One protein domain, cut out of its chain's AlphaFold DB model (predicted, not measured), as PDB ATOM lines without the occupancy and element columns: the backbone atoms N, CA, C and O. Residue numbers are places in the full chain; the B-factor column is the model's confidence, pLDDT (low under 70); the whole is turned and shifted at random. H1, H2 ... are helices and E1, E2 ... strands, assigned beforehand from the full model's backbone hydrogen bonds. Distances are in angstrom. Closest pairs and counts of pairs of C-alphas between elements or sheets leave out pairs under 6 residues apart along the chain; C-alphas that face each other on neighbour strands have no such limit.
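What this domain is: This is residues 4 to 75 of the 76 residues of the protein "Protein of uncharacterized function (DUF2829)" of [Ruminococcus] torques (UniProt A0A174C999). A strongly twisted wall of three antiparallel strands, E2, E3 and E4, has a smaller two-strand sheet, E1 and E5, next to its E2 edge, and the helix H1 packs on that small sheet, mostly on E5. The short helix H2 sits away from both sheets, in the stretch of chain that leads from E4 back to E5. The printed part has 72 residues with two named helices and five named strands, in the order H1, E1, E2, E3, E4, H2, E5; the class is mixed, helices and strands. The larger sheet runs E2, E3, E4, and both sheets are antiparallel. The whole is compact and rounded, with a radius of gyration of the C-alphas of 11.7 A and spans of 32 by 25 by 24 A.

Where its parts are: In the larger sheet E2 is residues 29 to 34, 16.7 A from first to last C-alpha, E3 is residues 43 to 48, 16.5 A, and E4 is residues 51 to 56, 14.9 A. C-alpha 29 is at (-40.875, -49.872, -29.777). In the smaller sheet E1 is residues 16 to 19 and E5 is residues 71 to 74, which ends with C-alpha 74 at (-42.092, -41.336, -16.698). H1 is residues 4 to 13, 14.2 A long, and begins with C-alpha 4 at (-45.134, -27.546, -21.336). H2 is residues 63 to 67.

How they stand to each other: E2, E3 and E4 form a meander, each strand the antiparallel neighbour of the one before, and E2 and E4 are its edge strands. E2 and E3 are a hairpin at 155 degrees, with N 32 and O 45 2.8 A apart, within hydrogen-bond range. E3 and E4 are a hairpin at 150 degrees, with N 46 and O 54 2.8 A apart, within that range. The closest C-alphas of E1 and E2 are those of Lys 16 and Thr 34, 4.7 A apart. E1 and E5 are antiparallel neighbours at 143 degrees, with N 18 and O 72 2.9 A apart, within range. The closest C-alphas of H1 and E5 are those of Ala 10 and Val 73, 5.9 A apart. H1 only grazes the larger sheet, with its residues 7 to 11. H2 is not on the larger sheet; it is apart from H1, and only just apart from E1, with a closest distance of 8.2 A. In H1 and H2 every O i to N i+4 pair is within hydrogen-bond range.

The domain as a whole: The two C-alphas farthest apart, those of Glu 26 and Tyr 39, are 35.0 A apart. The printed part, residues 4 to 75, has no cut. No link is long; those from H1 to E1, E3 to E4 and H2 to E5 are tight. The mean pLDDT of the printed part is 94.7, and no printed residue is under 70.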
ATOM      1  N   HIS A   4     -45.850 -28.433 -22.255       97.94
ATOM      2  CA  HIS A   4     -45.134 -27.546 -21.336       97.94
ATOM      3  C   HIS A   4     -45.284 -27.973 -19.866       97.94
ATOM      4  O   HIS A   4     -44.315 -27.908 -19.113       97.94
ATOM      5  N   GLU A   5     -46.459 -28.477 -19.476       98.50
ATOM      6  CA  GLU A   5     -46.712 -29.021 -18.137       98.50
ATOM      7  C   GLU A   5     -45.895 -30.299 -17.907       98.50
ATOM      8  O   GLU A   5     -45.266 -30.474 -16.862       98.50
ATOM      9  N   ALA A   6     -45.866 -31.187 -18.909       98.19
ATOM     10  CA  ALA A   6     -45.089 -32.420 -18.848       98.19
ATOM     11  C   ALA A   6     -43.580 -32.135 -18.769       98.19
ATOM     12  O   ALA A   6     -42.885 -32.775 -17.983       98.19
ATOM     13  N   VAL A   7     -43.079 -31.157 -19.536       97.62
ATOM     14  CA  VAL A   7     -41.677 -30.709 -19.482       97.62
ATOM     15  C   VAL A   7     -41.331 -30.154 -18.104       97.62
ATOM     16  O   VAL A   7     -40.333 -30.575 -17.521       97.62
ATOM     17  N   GLU A   8     -42.146 -29.248 -17.556       97.94
ATOM     18  CA  GLU A   8     -41.889 -28.667 -16.234       97.94
ATOM     19  C   GLU A   8     -41.836 -29.754 -15.152       97.94
ATOM     20  O   GLU A   8     -40.918 -29.772 -14.325       97.94
ATOM     21  N   LYS A   9     -42.795 -30.685 -15.178       97.94
ATOM     22  CA  LYS A   9     -42.847 -31.801 -14.234       97.94
ATOM     23  C   LYS A   9     -41.645 -32.737 -14.389       97.94
ATOM     24  O   LYS A   9     -40.993 -33.039 -13.393       97.94
ATOM     25  N   ALA A  10     -41.299 -33.134 -15.614       97.62
ATOM     26  CA  ALA A  10     -40.151 -34.003 -15.873       97.62
ATOM     27  C   ALA A  10     -38.830 -33.382 -15.399       97.62
ATOM     28  O   ALA A  10     -38.024 -34.073 -14.787       97.62
ATOM     29  N   VAL A  11     -38.617 -32.077 -15.599       96.38
ATOM     30  CA  VAL A  11     -37.406 -31.395 -15.109       96.38
ATOM     31  C   VAL A  11     -37.345 -31.385 -13.577       96.38
ATOM     32  O   VAL A  11     -36.275 -31.614 -13.015       96.38
ATOM     33  N   LYS A  12     -38.473 -31.157 -12.888       96.38
ATOM     34  CA  LYS A  12     -38.539 -31.184 -11.411       96.38
ATOM     35  C   LYS A  12     -38.295 -32.579 -10.837       96.38
ATOM     36  O   LYS A  12     -37.670 -32.704  -9.789       96.38
ATOM     37  N   GLU A  13     -38.796 -33.607 -11.514       96.25
ATOM     38  CA  GLU A  13     -38.757 -35.000 -11.057       96.25
ATOM     39  C   GLU A  13     -37.573 -35.795 -11.636       96.25
ATOM     40  O   GLU A  13     -37.465 -36.991 -11.389       96.25
ATOM     41  N   ASN A  14     -36.682 -35.150 -12.402       94.62
ATOM     42  CA  ASN A  14     -35.600 -35.804 -13.151       94.62
ATOM     43  C   ASN A  14     -36.103 -36.969 -14.038       94.62
ATOM     44  O   ASN A  14     -35.467 -38.016 -14.158       94.62
ATOM     45  N   GLY A  15     -37.282 -36.783 -14.633       96.19
ATOM     46  CA  GLY A  15     -37.971 -37.753 -15.475       96.19
ATOM     47  C   GLY A  15     -37.819 -37.490 -16.975       96.19
ATOM     48  O   GLY A  15     -37.118 -36.583 -17.431       96.19
ATOM     49  N   LYS A  16     -38.529 -38.298 -17.760       96.94
ATOM     50  CA  LYS A  16     -38.652 -38.184 -19.222       96.94
ATOM     51  C   LYS A  16     -40.130 -38.020 -19.581       96.94
ATOM     52  O   LYS A  16     -41.000 -38.288 -18.753       96.94
ATOM     53  N   ILE A  17     -40.431 -37.596 -20.804       97.62
ATOM     54  CA  ILE A  17     -41.810 -37.471 -21.297       97.62
ATOM     55  C   ILE A  17     -42.075 -38.407 -22.473       97.62
ATOM     56  O   ILE A  17     -41.197 -38.649 -23.303       97.62
ATOM     57  N   ILE A  18     -43.307 -38.902 -22.559       96.31
ATOM     58  CA  ILE A  18     -43.809 -39.704 -23.680       96.31
ATOM     59  C   ILE A  18     -45.199 -39.234 -24.099       96.31
ATOM     60  O   ILE A  18     -45.986 -38.767 -23.271       96.31
ATOM     61  N   ARG A  19     -45.525 -39.430 -25.377       95.06
ATOM     62  CA  ARG A  19     -46.905 -39.399 -25.874       95.06
ATOM     63  C   ARG A  19     -47.573 -40.727 -25.537       95.06
ATOM     64  O   ARG A  19     -47.114 -41.770 -26.006       95.06
ATOM     65  N   SER A  20     -48.655 -40.714 -24.761       92.88
ATOM     66  CA  SER A  20     -49.391 -41.948 -24.455       92.88
ATOM     67  C   SER A  20     -49.940 -42.615 -25.718       92.88
ATOM     68  O   SER A  20     -49.885 -43.835 -25.822       92.88
ATOM     69  N   SER A  21     -50.385 -41.831 -26.704       91.88
ATOM     70  CA  SER A  21     -50.854 -42.336 -28.005       91.88
ATOM     71  C   SER A  21     -49.760 -42.975 -28.871       91.88
ATOM     72  O   SER A  21     -50.058 -43.834 -29.702       91.88
ATOM     73  N   ALA A  22     -48.492 -42.589 -28.689       87.06
ATOM     74  CA  ALA A  22     -47.373 -43.155 -29.445       87.06
ATOM     75  C   ALA A  22     -46.916 -44.513 -28.893       87.06
ATOM     76  O   ALA A  22     -46.283 -45.284 -29.616       87.06
ATOM     77  N   ARG A  23     -47.236 -44.818 -27.629       85.75
ATOM     78  CA  ARG A  23     -46.941 -46.111 -27.011       85.75
ATOM     79  C   ARG A  23     -48.074 -47.085 -27.309       85.75
ATOM     80  O   ARG A  23     -49.151 -47.009 -26.722       85.75
ATOM     81  N   ARG A  24     -47.822 -48.012 -28.226       84.62
ATOM     82  CA  ARG A  24     -48.823 -48.980 -28.675       84.62
ATOM     83  C   ARG A  24     -48.717 -50.289 -27.884       84.62
ATOM     84  O   ARG A  24     -47.605 -50.789 -27.752       84.62
ATOM     85  N   PRO A  25     -49.820 -50.872 -27.379       83.69
ATOM     86  CA  PRO A  25     -49.772 -52.138 -26.641       83.69
ATOM     87  C   PRO A  25     -49.169 -53.308 -27.432       83.69
ATOM     88  O   PRO A  25     -48.614 -54.227 -26.842       83.69
ATOM     89  N   GLU A  26     -49.288 -53.285 -28.758       87.62
ATOM     90  CA  GLU A  26     -48.766 -54.309 -29.662       87.62
ATOM     91  C   GLU A  26     -47.300 -54.103 -30.072       87.62
ATOM     92  O   GLU A  26     -46.766 -54.901 -30.843       87.62
ATOM     93  N   SER A  27     -46.653 -53.025 -29.613       88.31
ATOM     94  CA  SER A  27     -45.272 -52.709 -29.968       88.31
ATOM     95  C   SER A  27     -44.459 -52.275 -28.757       88.31
ATOM     96  O   SER A  27     -44.721 -51.251 -28.134       88.31
ATOM     97  N   ASP A  28     -43.373 -52.999 -28.516       87.88
ATOM     98  CA  ASP A  28     -42.372 -52.627 -27.519       87.88
ATOM     99  C   ASP A  28     -41.393 -51.547 -28.017       87.88
ATOM    100  O   ASP A  28     -40.406 -51.239 -27.343       87.88
ATOM    101  N   ILE A  29     -41.657 -50.964 -29.196       92.88
ATOM    102  CA  ILE A  29     -40.875 -49.872 -29.777       92.88
ATOM    103  C   ILE A  29     -41.599 -48.552 -29.543       92.88
ATOM    104  O   ILE A  29     -42.672 -48.306 -30.094       92.88
ATOM    105  N   TYR A  30     -40.982 -47.670 -28.766       93.31
ATOM    106  CA  TYR A  30     -41.504 -46.329 -28.515       93.31
ATOM    107  C   TYR A  30     -40.368 -45.345 -28.227       93.31
ATOM    108  O   TYR A  30     -39.220 -45.739 -28.015       93.31
ATOM    109  N   SER A  31     -40.688 -44.052 -28.256       95.00
ATOM    110  CA  SER A  31     -39.719 -42.979 -28.032       95.00
ATOM    111  C   SER A  31     -40.007 -42.232 -26.739       95.00
ATOM    112  O   SER A  31     -41.156 -41.911 -26.439       95.00
ATOM    113  N   GLU A  32     -38.943 -41.901 -26.021       96.19
ATOM    114  CA  GLU A  32     -38.940 -41.051 -24.835       96.19
ATOM    115  C   GLU A  32     -38.162 -39.774 -25.125       96.19
ATOM    116  O   GLU A  32     -37.115 -39.812 -25.780       96.19
ATOM    117  N   ILE A  33     -38.657 -38.644 -24.625       97.62
ATOM    118  CA  ILE A  33     -37.972 -37.358 -24.721       97.62
ATOM    119  C   ILE A  33     -37.420 -36.990 -23.347       97.62
ATOM    120  O   ILE A  33     -38.159 -36.951 -22.366       97.62
ATOM    121  N   THR A  34     -36.130 -36.687 -23.276       97.50
ATOM    122  CA  THR A  34     -35.490 -36.117 -22.088       97.50
ATOM    123  C   THR A  34     -35.374 -34.607 -22.279       97.50
ATOM    124  O   THR A  34     -34.572 -34.165 -23.112       97.50
ATOM    125  N   PRO A  35     -36.145 -33.792 -21.538       97.06
ATOM    126  CA  PRO A  35     -35.964 -32.350 -21.558       97.06
ATOM    127  C   PRO A  35     -34.609 -31.990 -20.948       97.06
ATOM    128  O   PRO A  35     -34.300 -32.393 -19.829       97.06
ATOM    129  N   THR A  36     -33.784 -31.234 -21.670       95.31
ATOM    130  CA  THR A  36     -32.515 -30.719 -21.135       95.31
ATOM    131  C   THR A  36     -32.300 -29.274 -21.564       95.31
ATOM    132  O   THR A  36     -32.804 -28.846 -22.602       95.31
ATOM    133  N   ASN A  37     -31.492 -28.552 -20.789       92.69
ATOM    134  CA  ASN A  37     -31.001 -27.212 -21.131       92.69
ATOM    135  C   ASN A  37     -29.572 -27.248 -21.710       92.69
ATOM    136  O   ASN A  37     -28.856 -26.250 -21.665       92.69
ATOM    137  N   SER A  38     -29.120 -28.410 -22.190       92.31
ATOM    138  CA  SER A  38     -27.793 -28.560 -22.791       92.31
ATOM    139  C   SER A  38     -27.760 -28.025 -24.228       92.31
ATOM    140  O   SER A  38     -28.797 -27.778 -24.844       92.31
ATOM    141  N   TYR A  39     -26.562 -27.908 -24.805       93.00
ATOM    142  CA  TYR A  39     -26.392 -27.554 -26.221       93.00
ATOM    143  C   TYR A  39     -26.953 -28.605 -27.194       93.00
ATOM    144  O   TYR A  39     -27.161 -28.300 -28.370       93.00
ATOM    145  N   ASP A  40     -27.238 -29.816 -26.713       91.50
ATOM    146  CA  ASP A  40     -27.930 -30.849 -27.481       91.50
ATOM    147  C   ASP A  40     -29.460 -30.702 -27.439       91.50
ATOM    148  O   ASP A  40     -30.159 -31.490 -28.076       91.50
ATOM    149  N   ALA A  41     -29.986 -29.674 -26.758       95.19
ATOM    150  CA  ALA A  41     -31.413 -29.435 -26.545       95.19
ATOM    151  C   ALA A  41     -32.117 -30.658 -25.916       95.19
ATOM    152  O   ALA A  41     -31.522 -31.403 -25.135       95.19
ATOM    153  N   CYS A  42     -33.402 -30.873 -26.207       97.12
ATOM    154  CA  CYS A  42     -34.093 -32.087 -25.772       97.12
ATOM    155  C   CYS A  42     -33.544 -33.314 -26.517       97.12
ATOM    156  O   CYS A  42     -33.340 -33.273 -27.736       97.12
ATOM    157  N   LEU A  43     -33.334 -34.411 -25.791       97.62
ATOM    158  CA  LEU A  43     -32.876 -35.682 -26.355       97.62
ATOM    159  C   LEU A  43     -34.080 -36.569 -26.668       97.62
ATOM    160  O   LEU A  43     -35.006 -36.636 -25.868       97.62
ATOM    161  N   ILE A  44     -34.047 -37.290 -27.785       97.00
ATOM    162  CA  ILE A  44     -34.991 -38.367 -28.098       97.00
ATOM    163  C   ILE A  44     -34.277 -39.712 -28.001       97.00
ATOM    164  O   ILE A  44     -33.232 -39.916 -28.623       97.00
ATOM    165  N   THR A  45     -34.847 -40.638 -27.239       97.00
ATOM    166  CA  THR A  45     -34.364 -42.014 -27.103       97.00
ATOM    167  C   THR A  45     -35.423 -42.975 -27.615       97.00
ATOM    168  O   THR A  45     -36.551 -42.951 -27.145       97.00
ATOM    169  N   VAL A  46     -35.056 -43.827 -28.569       95.50
ATOM    170  CA  VAL A  46     -35.894 -44.936 -29.041       95.50
ATOM    171  C   VAL A  46     -35.580 -46.163 -28.197       95.50
ATOM    172  O   VAL A  46     -34.413 -46.563 -28.097       95.50
ATOM    173  N   LEU A  47     -36.613 -46.764 -27.619       94.38
ATOM    174  CA  LEU A  47     -36.532 -47.977 -26.821       94.38
ATOM    175  C   LEU A  47     -37.068 -49.168 -27.605       94.38
ATOM    176  O   LEU A  47     -37.950 -49.021 -28.444       94.38
ATOM    177  N   HIS A  48     -36.496 -50.333 -27.328       93.81
ATOM    178  CA  HIS A  48     -36.990 -51.645 -27.736       93.81
ATOM    179  C   HIS A  48     -37.031 -52.508 -26.477       93.81
ATOM    180  O   HIS A  48     -36.014 -52.602 -25.786       93.81
ATOM    181  N   ASP A  49     -38.175 -53.106 -26.154       89.94
ATOM    182  CA  ASP A  49     -38.353 -53.937 -24.952       89.94
ATOM    183  C   ASP A  49     -37.932 -53.197 -23.664       89.94
ATOM    184  O   ASP A  49     -37.251 -53.742 -22.791       89.94
ATOM    185  N   GLY A  50     -38.252 -51.898 -23.590       87.56
ATOM    186  CA  GLY A  50     -37.870 -51.016 -22.478       87.56
ATOM    187  C   GLY A  50     -36.371 -50.697 -22.386       87.56
ATOM    188  O   GLY A  50     -35.935 -50.082 -21.415       87.56
ATOM    189  N   LYS A  51     -35.557 -51.093 -23.374       92.44
ATOM    190  CA  LYS A  51     -34.110 -50.835 -23.406       92.44
ATOM    191  C   LYS A  51     -33.760 -49.761 -24.437       92.44
ATOM    192  O   LYS A  51     -34.196 -49.868 -25.585       92.44
ATOM    193  N   PRO A  52     -32.923 -48.763 -24.093       94.25
ATOM    194  CA  PRO A  52     -32.455 -47.763 -25.048       94.25
ATOM    195  C   PRO A  52     -31.710 -48.410 -26.219       94.25
ATOM    196  O   PRO A  52     -30.715 -49.110 -26.028       94.25
ATOM    197  N   ARG A  53     -32.166 -48.155 -27.449       95.81
ATOM    198  CA  ARG A  53     -31.509 -48.641 -28.672       95.81
ATOM    199  C   ARG A  53     -30.717 -47.552 -29.380       95.81
ATOM    200  O   ARG A  53     -29.661 -47.843 -29.951       95.81
ATOM    201  N   LYS A  54     -31.246 -46.329 -29.379       95.00
ATOM    202  CA  LYS A  54     -30.654 -45.161 -30.032       95.00
ATOM    203  C   LYS A  54     -31.090 -43.891 -29.315       95.00
ATOM    204  O   LYS A  54     -32.279 -43.715 -29.083       95.00
ATOM    205  N   THR A  55     -30.143 -42.990 -29.081       96.69
ATOM    206  CA  THR A  55     -30.408 -41.638 -28.585       96.69
ATOM    207  C   THR A  55     -29.874 -40.622 -29.584       96.69
ATOM    208  O   THR A  55     -28.808 -40.818 -30.170       96.69
ATOM    209  N   ALA A  56     -30.628 -39.552 -29.806       95.94
ATOM    210  CA  ALA A  56     -30.219 -38.412 -30.610       95.94
ATOM    211  C   ALA A  56     -30.568 -37.112 -29.880       95.94
ATOM    212  O   ALA A  56     -31.598 -37.030 -29.213       95.94
ATOM    213  N   GLY A  57     -29.712 -36.101 -30.011       95.88
ATOM    214  CA  GLY A  57     -30.037 -34.743 -29.580       95.88
ATOM    215  C   GLY A  57     -30.946 -34.023 -30.571       95.88
ATOM    216  O   GLY A  57     -31.224 -34.526 -31.663       95.88
ATOM    217  N   ARG A  58     -31.345 -32.804 -30.203       95.31
ATOM    218  CA  ARG A  58     -32.104 -31.857 -31.034       95.31
ATOM    219  C   ARG A  58     -33.430 -32.437 -31.507       95.31
ATOM    220  O   ARG A  58     -33.756 -32.369 -32.693       95.31
ATOM    221  N   TRP A  59     -34.187 -33.024 -30.583       95.88
ATOM    222  CA  TRP A  59     -35.563 -33.391 -30.881       95.88
ATOM    223  C   TRP A  59     -36.352 -32.146 -31.301       95.88
ATOM    224  O   TRP A  59     -36.371 -31.144 -30.588       95.88
ATOM    225  N   ASN A  60     -36.978 -32.220 -32.477       95.12
ATOM    226  CA  ASN A  60     -37.788 -31.147 -33.035       95.12
ATOM    227  C   ASN A  60     -39.258 -31.585 -32.970       95.12
ATOM    228  O   ASN A  60     -39.612 -32.529 -33.683       95.12
ATOM    229  N   PRO A  61     -40.099 -30.952 -32.135       95.31
ATOM    230  CA  PRO A  61     -41.509 -31.300 -32.054       95.31
ATOM    231  C   PRO A  61     -42.236 -30.917 -33.346       95.31
ATOM    232  O   PRO A  61     -41.955 -29.887 -33.965       95.31
ATOM    233  N   THR A  62     -43.199 -31.739 -33.741       96.31
ATOM    234  CA  THR A  62     -44.170 -31.396 -34.781       96.31
ATOM    235  C   THR A  62     -45.264 -30.475 -34.229       96.31
ATOM    236  O   THR A  62     -45.379 -30.268 -33.022       96.31
ATOM    237  N   ALA A  63     -46.115 -29.926 -35.101       98.12
ATOM    238  CA  ALA A  63     -47.279 -29.162 -34.646       98.12
ATOM    239  C   ALA A  63     -48.238 -30.013 -33.787       98.12
ATOM    240  O   ALA A  63     -48.781 -29.506 -32.810       98.12
ATOM    241  N   ASP A  64     -48.407 -31.299 -34.119       97.38
ATOM    242  CA  ASP A  64     -49.213 -32.236 -33.325       97.38
ATOM    243  C   ASP A  64     -48.619 -32.429 -31.925       97.38
ATOM    244  O   ASP A  64     -49.329 -32.311 -30.933       97.38
ATOM    245  N   ASP A  65     -47.297 -32.602 -31.834       96.69
ATOM    246  CA  ASP A  65     -46.588 -32.709 -30.555       96.69
ATOM    247  C   ASP A  65     -46.822 -31.492 -29.651       96.69
ATOM    248  O   ASP A  65     -47.022 -31.641 -28.445       96.69
ATOM    249  N   LEU A  66     -46.807 -30.289 -30.234       97.75
ATOM    250  CA  LEU A  66     -46.991 -29.037 -29.500       97.75
ATOM    251  C   LEU A  66     -48.432 -28.825 -29.020       97.75
ATOM    252  O   LEU A  66     -48.629 -28.222 -27.965       97.75
ATOM    253  N   MET A  67     -49.424 -29.287 -29.786       97.81
ATOM    254  CA  MET A  67     -50.850 -29.120 -29.467       97.81
ATOM    255  C   MET A  67     -51.421 -30.256 -28.614       97.81
ATOM    256  O   MET A  67     -52.502 -30.110 -28.049       97.81
ATOM    257  N   ALA A  68     -50.713 -31.377 -28.528       98.00
ATOM    258  CA  ALA A  68     -51.162 -32.558 -27.820       98.00
ATOM    259  C   ALA A  68     -51.334 -32.359 -26.310       98.00
ATOM    260  O   ALA A  68     -50.571 -31.648 -25.648       98.00
ATOM    261  N   ASP A  69     -52.308 -33.082 -25.768       97.94
ATOM    262  CA  ASP A  69     -52.701 -33.099 -24.361       97.94
ATOM    263  C   ASP A  69     -52.519 -34.482 -23.699       97.94
ATOM    264  O   ASP A  69     -52.812 -34.654 -22.512       97.94
ATOM    265  N   ASP A  70     -51.956 -35.460 -24.413       97.69
ATOM    266  CA  ASP A  70     -51.675 -36.827 -23.951       97.69
ATOM    267  C   ASP A  70     -50.194 -37.055 -23.594       97.69
ATOM    268  O   ASP A  70     -49.704 -38.189 -23.597       97.69
ATOM    269  N   TRP A  71     -49.458 -35.993 -23.253       97.88
ATOM    270  CA  TRP A  71     -48.117 -36.139 -22.689       97.88
ATOM    271  C   TRP A  71     -48.174 -36.681 -21.261       97.88
ATOM    272  O   TRP A  71     -48.969 -36.223 -20.429       97.88
ATOM    273  N   THR A  72     -47.287 -37.626 -20.963       97.00
ATOM    274  CA  THR A  72     -47.102 -38.221 -19.633       97.00
ATOM    275  C   THR A  72     -45.635 -38.192 -19.232       97.00
ATOM    276  O   THR A  72     -44.752 -38.259 -20.085       97.00
ATOM    277  N   VAL A  73     -45.384 -38.062 -17.928       97.44
ATOM    278  CA  VAL A  73     -44.039 -38.140 -17.349       97.44
ATOM    279  C   VAL A  73     -43.796 -39.569 -16.895       97.44
ATOM    280  O   VAL A  73     -44.658 -40.171 -16.254       97.44
ATOM    281  N   ILE A  74     -42.618 -40.081 -17.217       93.50
ATOM    282  CA  ILE A  74     -42.092 -41.336 -16.698       93.50
ATOM    283  C   ILE A  74     -40.873 -41.018 -15.829       93.50
ATOM    284  O   ILE A  74     -39.950 -40.315 -16.248       93.50
ATOM    285  N   THR A  75     -40.900 -41.504 -14.598       86.25
ATOM    286  CA  THR A  75     -39.788 -41.442 -13.649       86.25
ATOM    287  C   THR A  75     -39.203 -42.844 -13.531       86.25
ATOM    288  O   THR A  75     -39.966 -43.813 -13.515       86.25
TER     289      THR A  75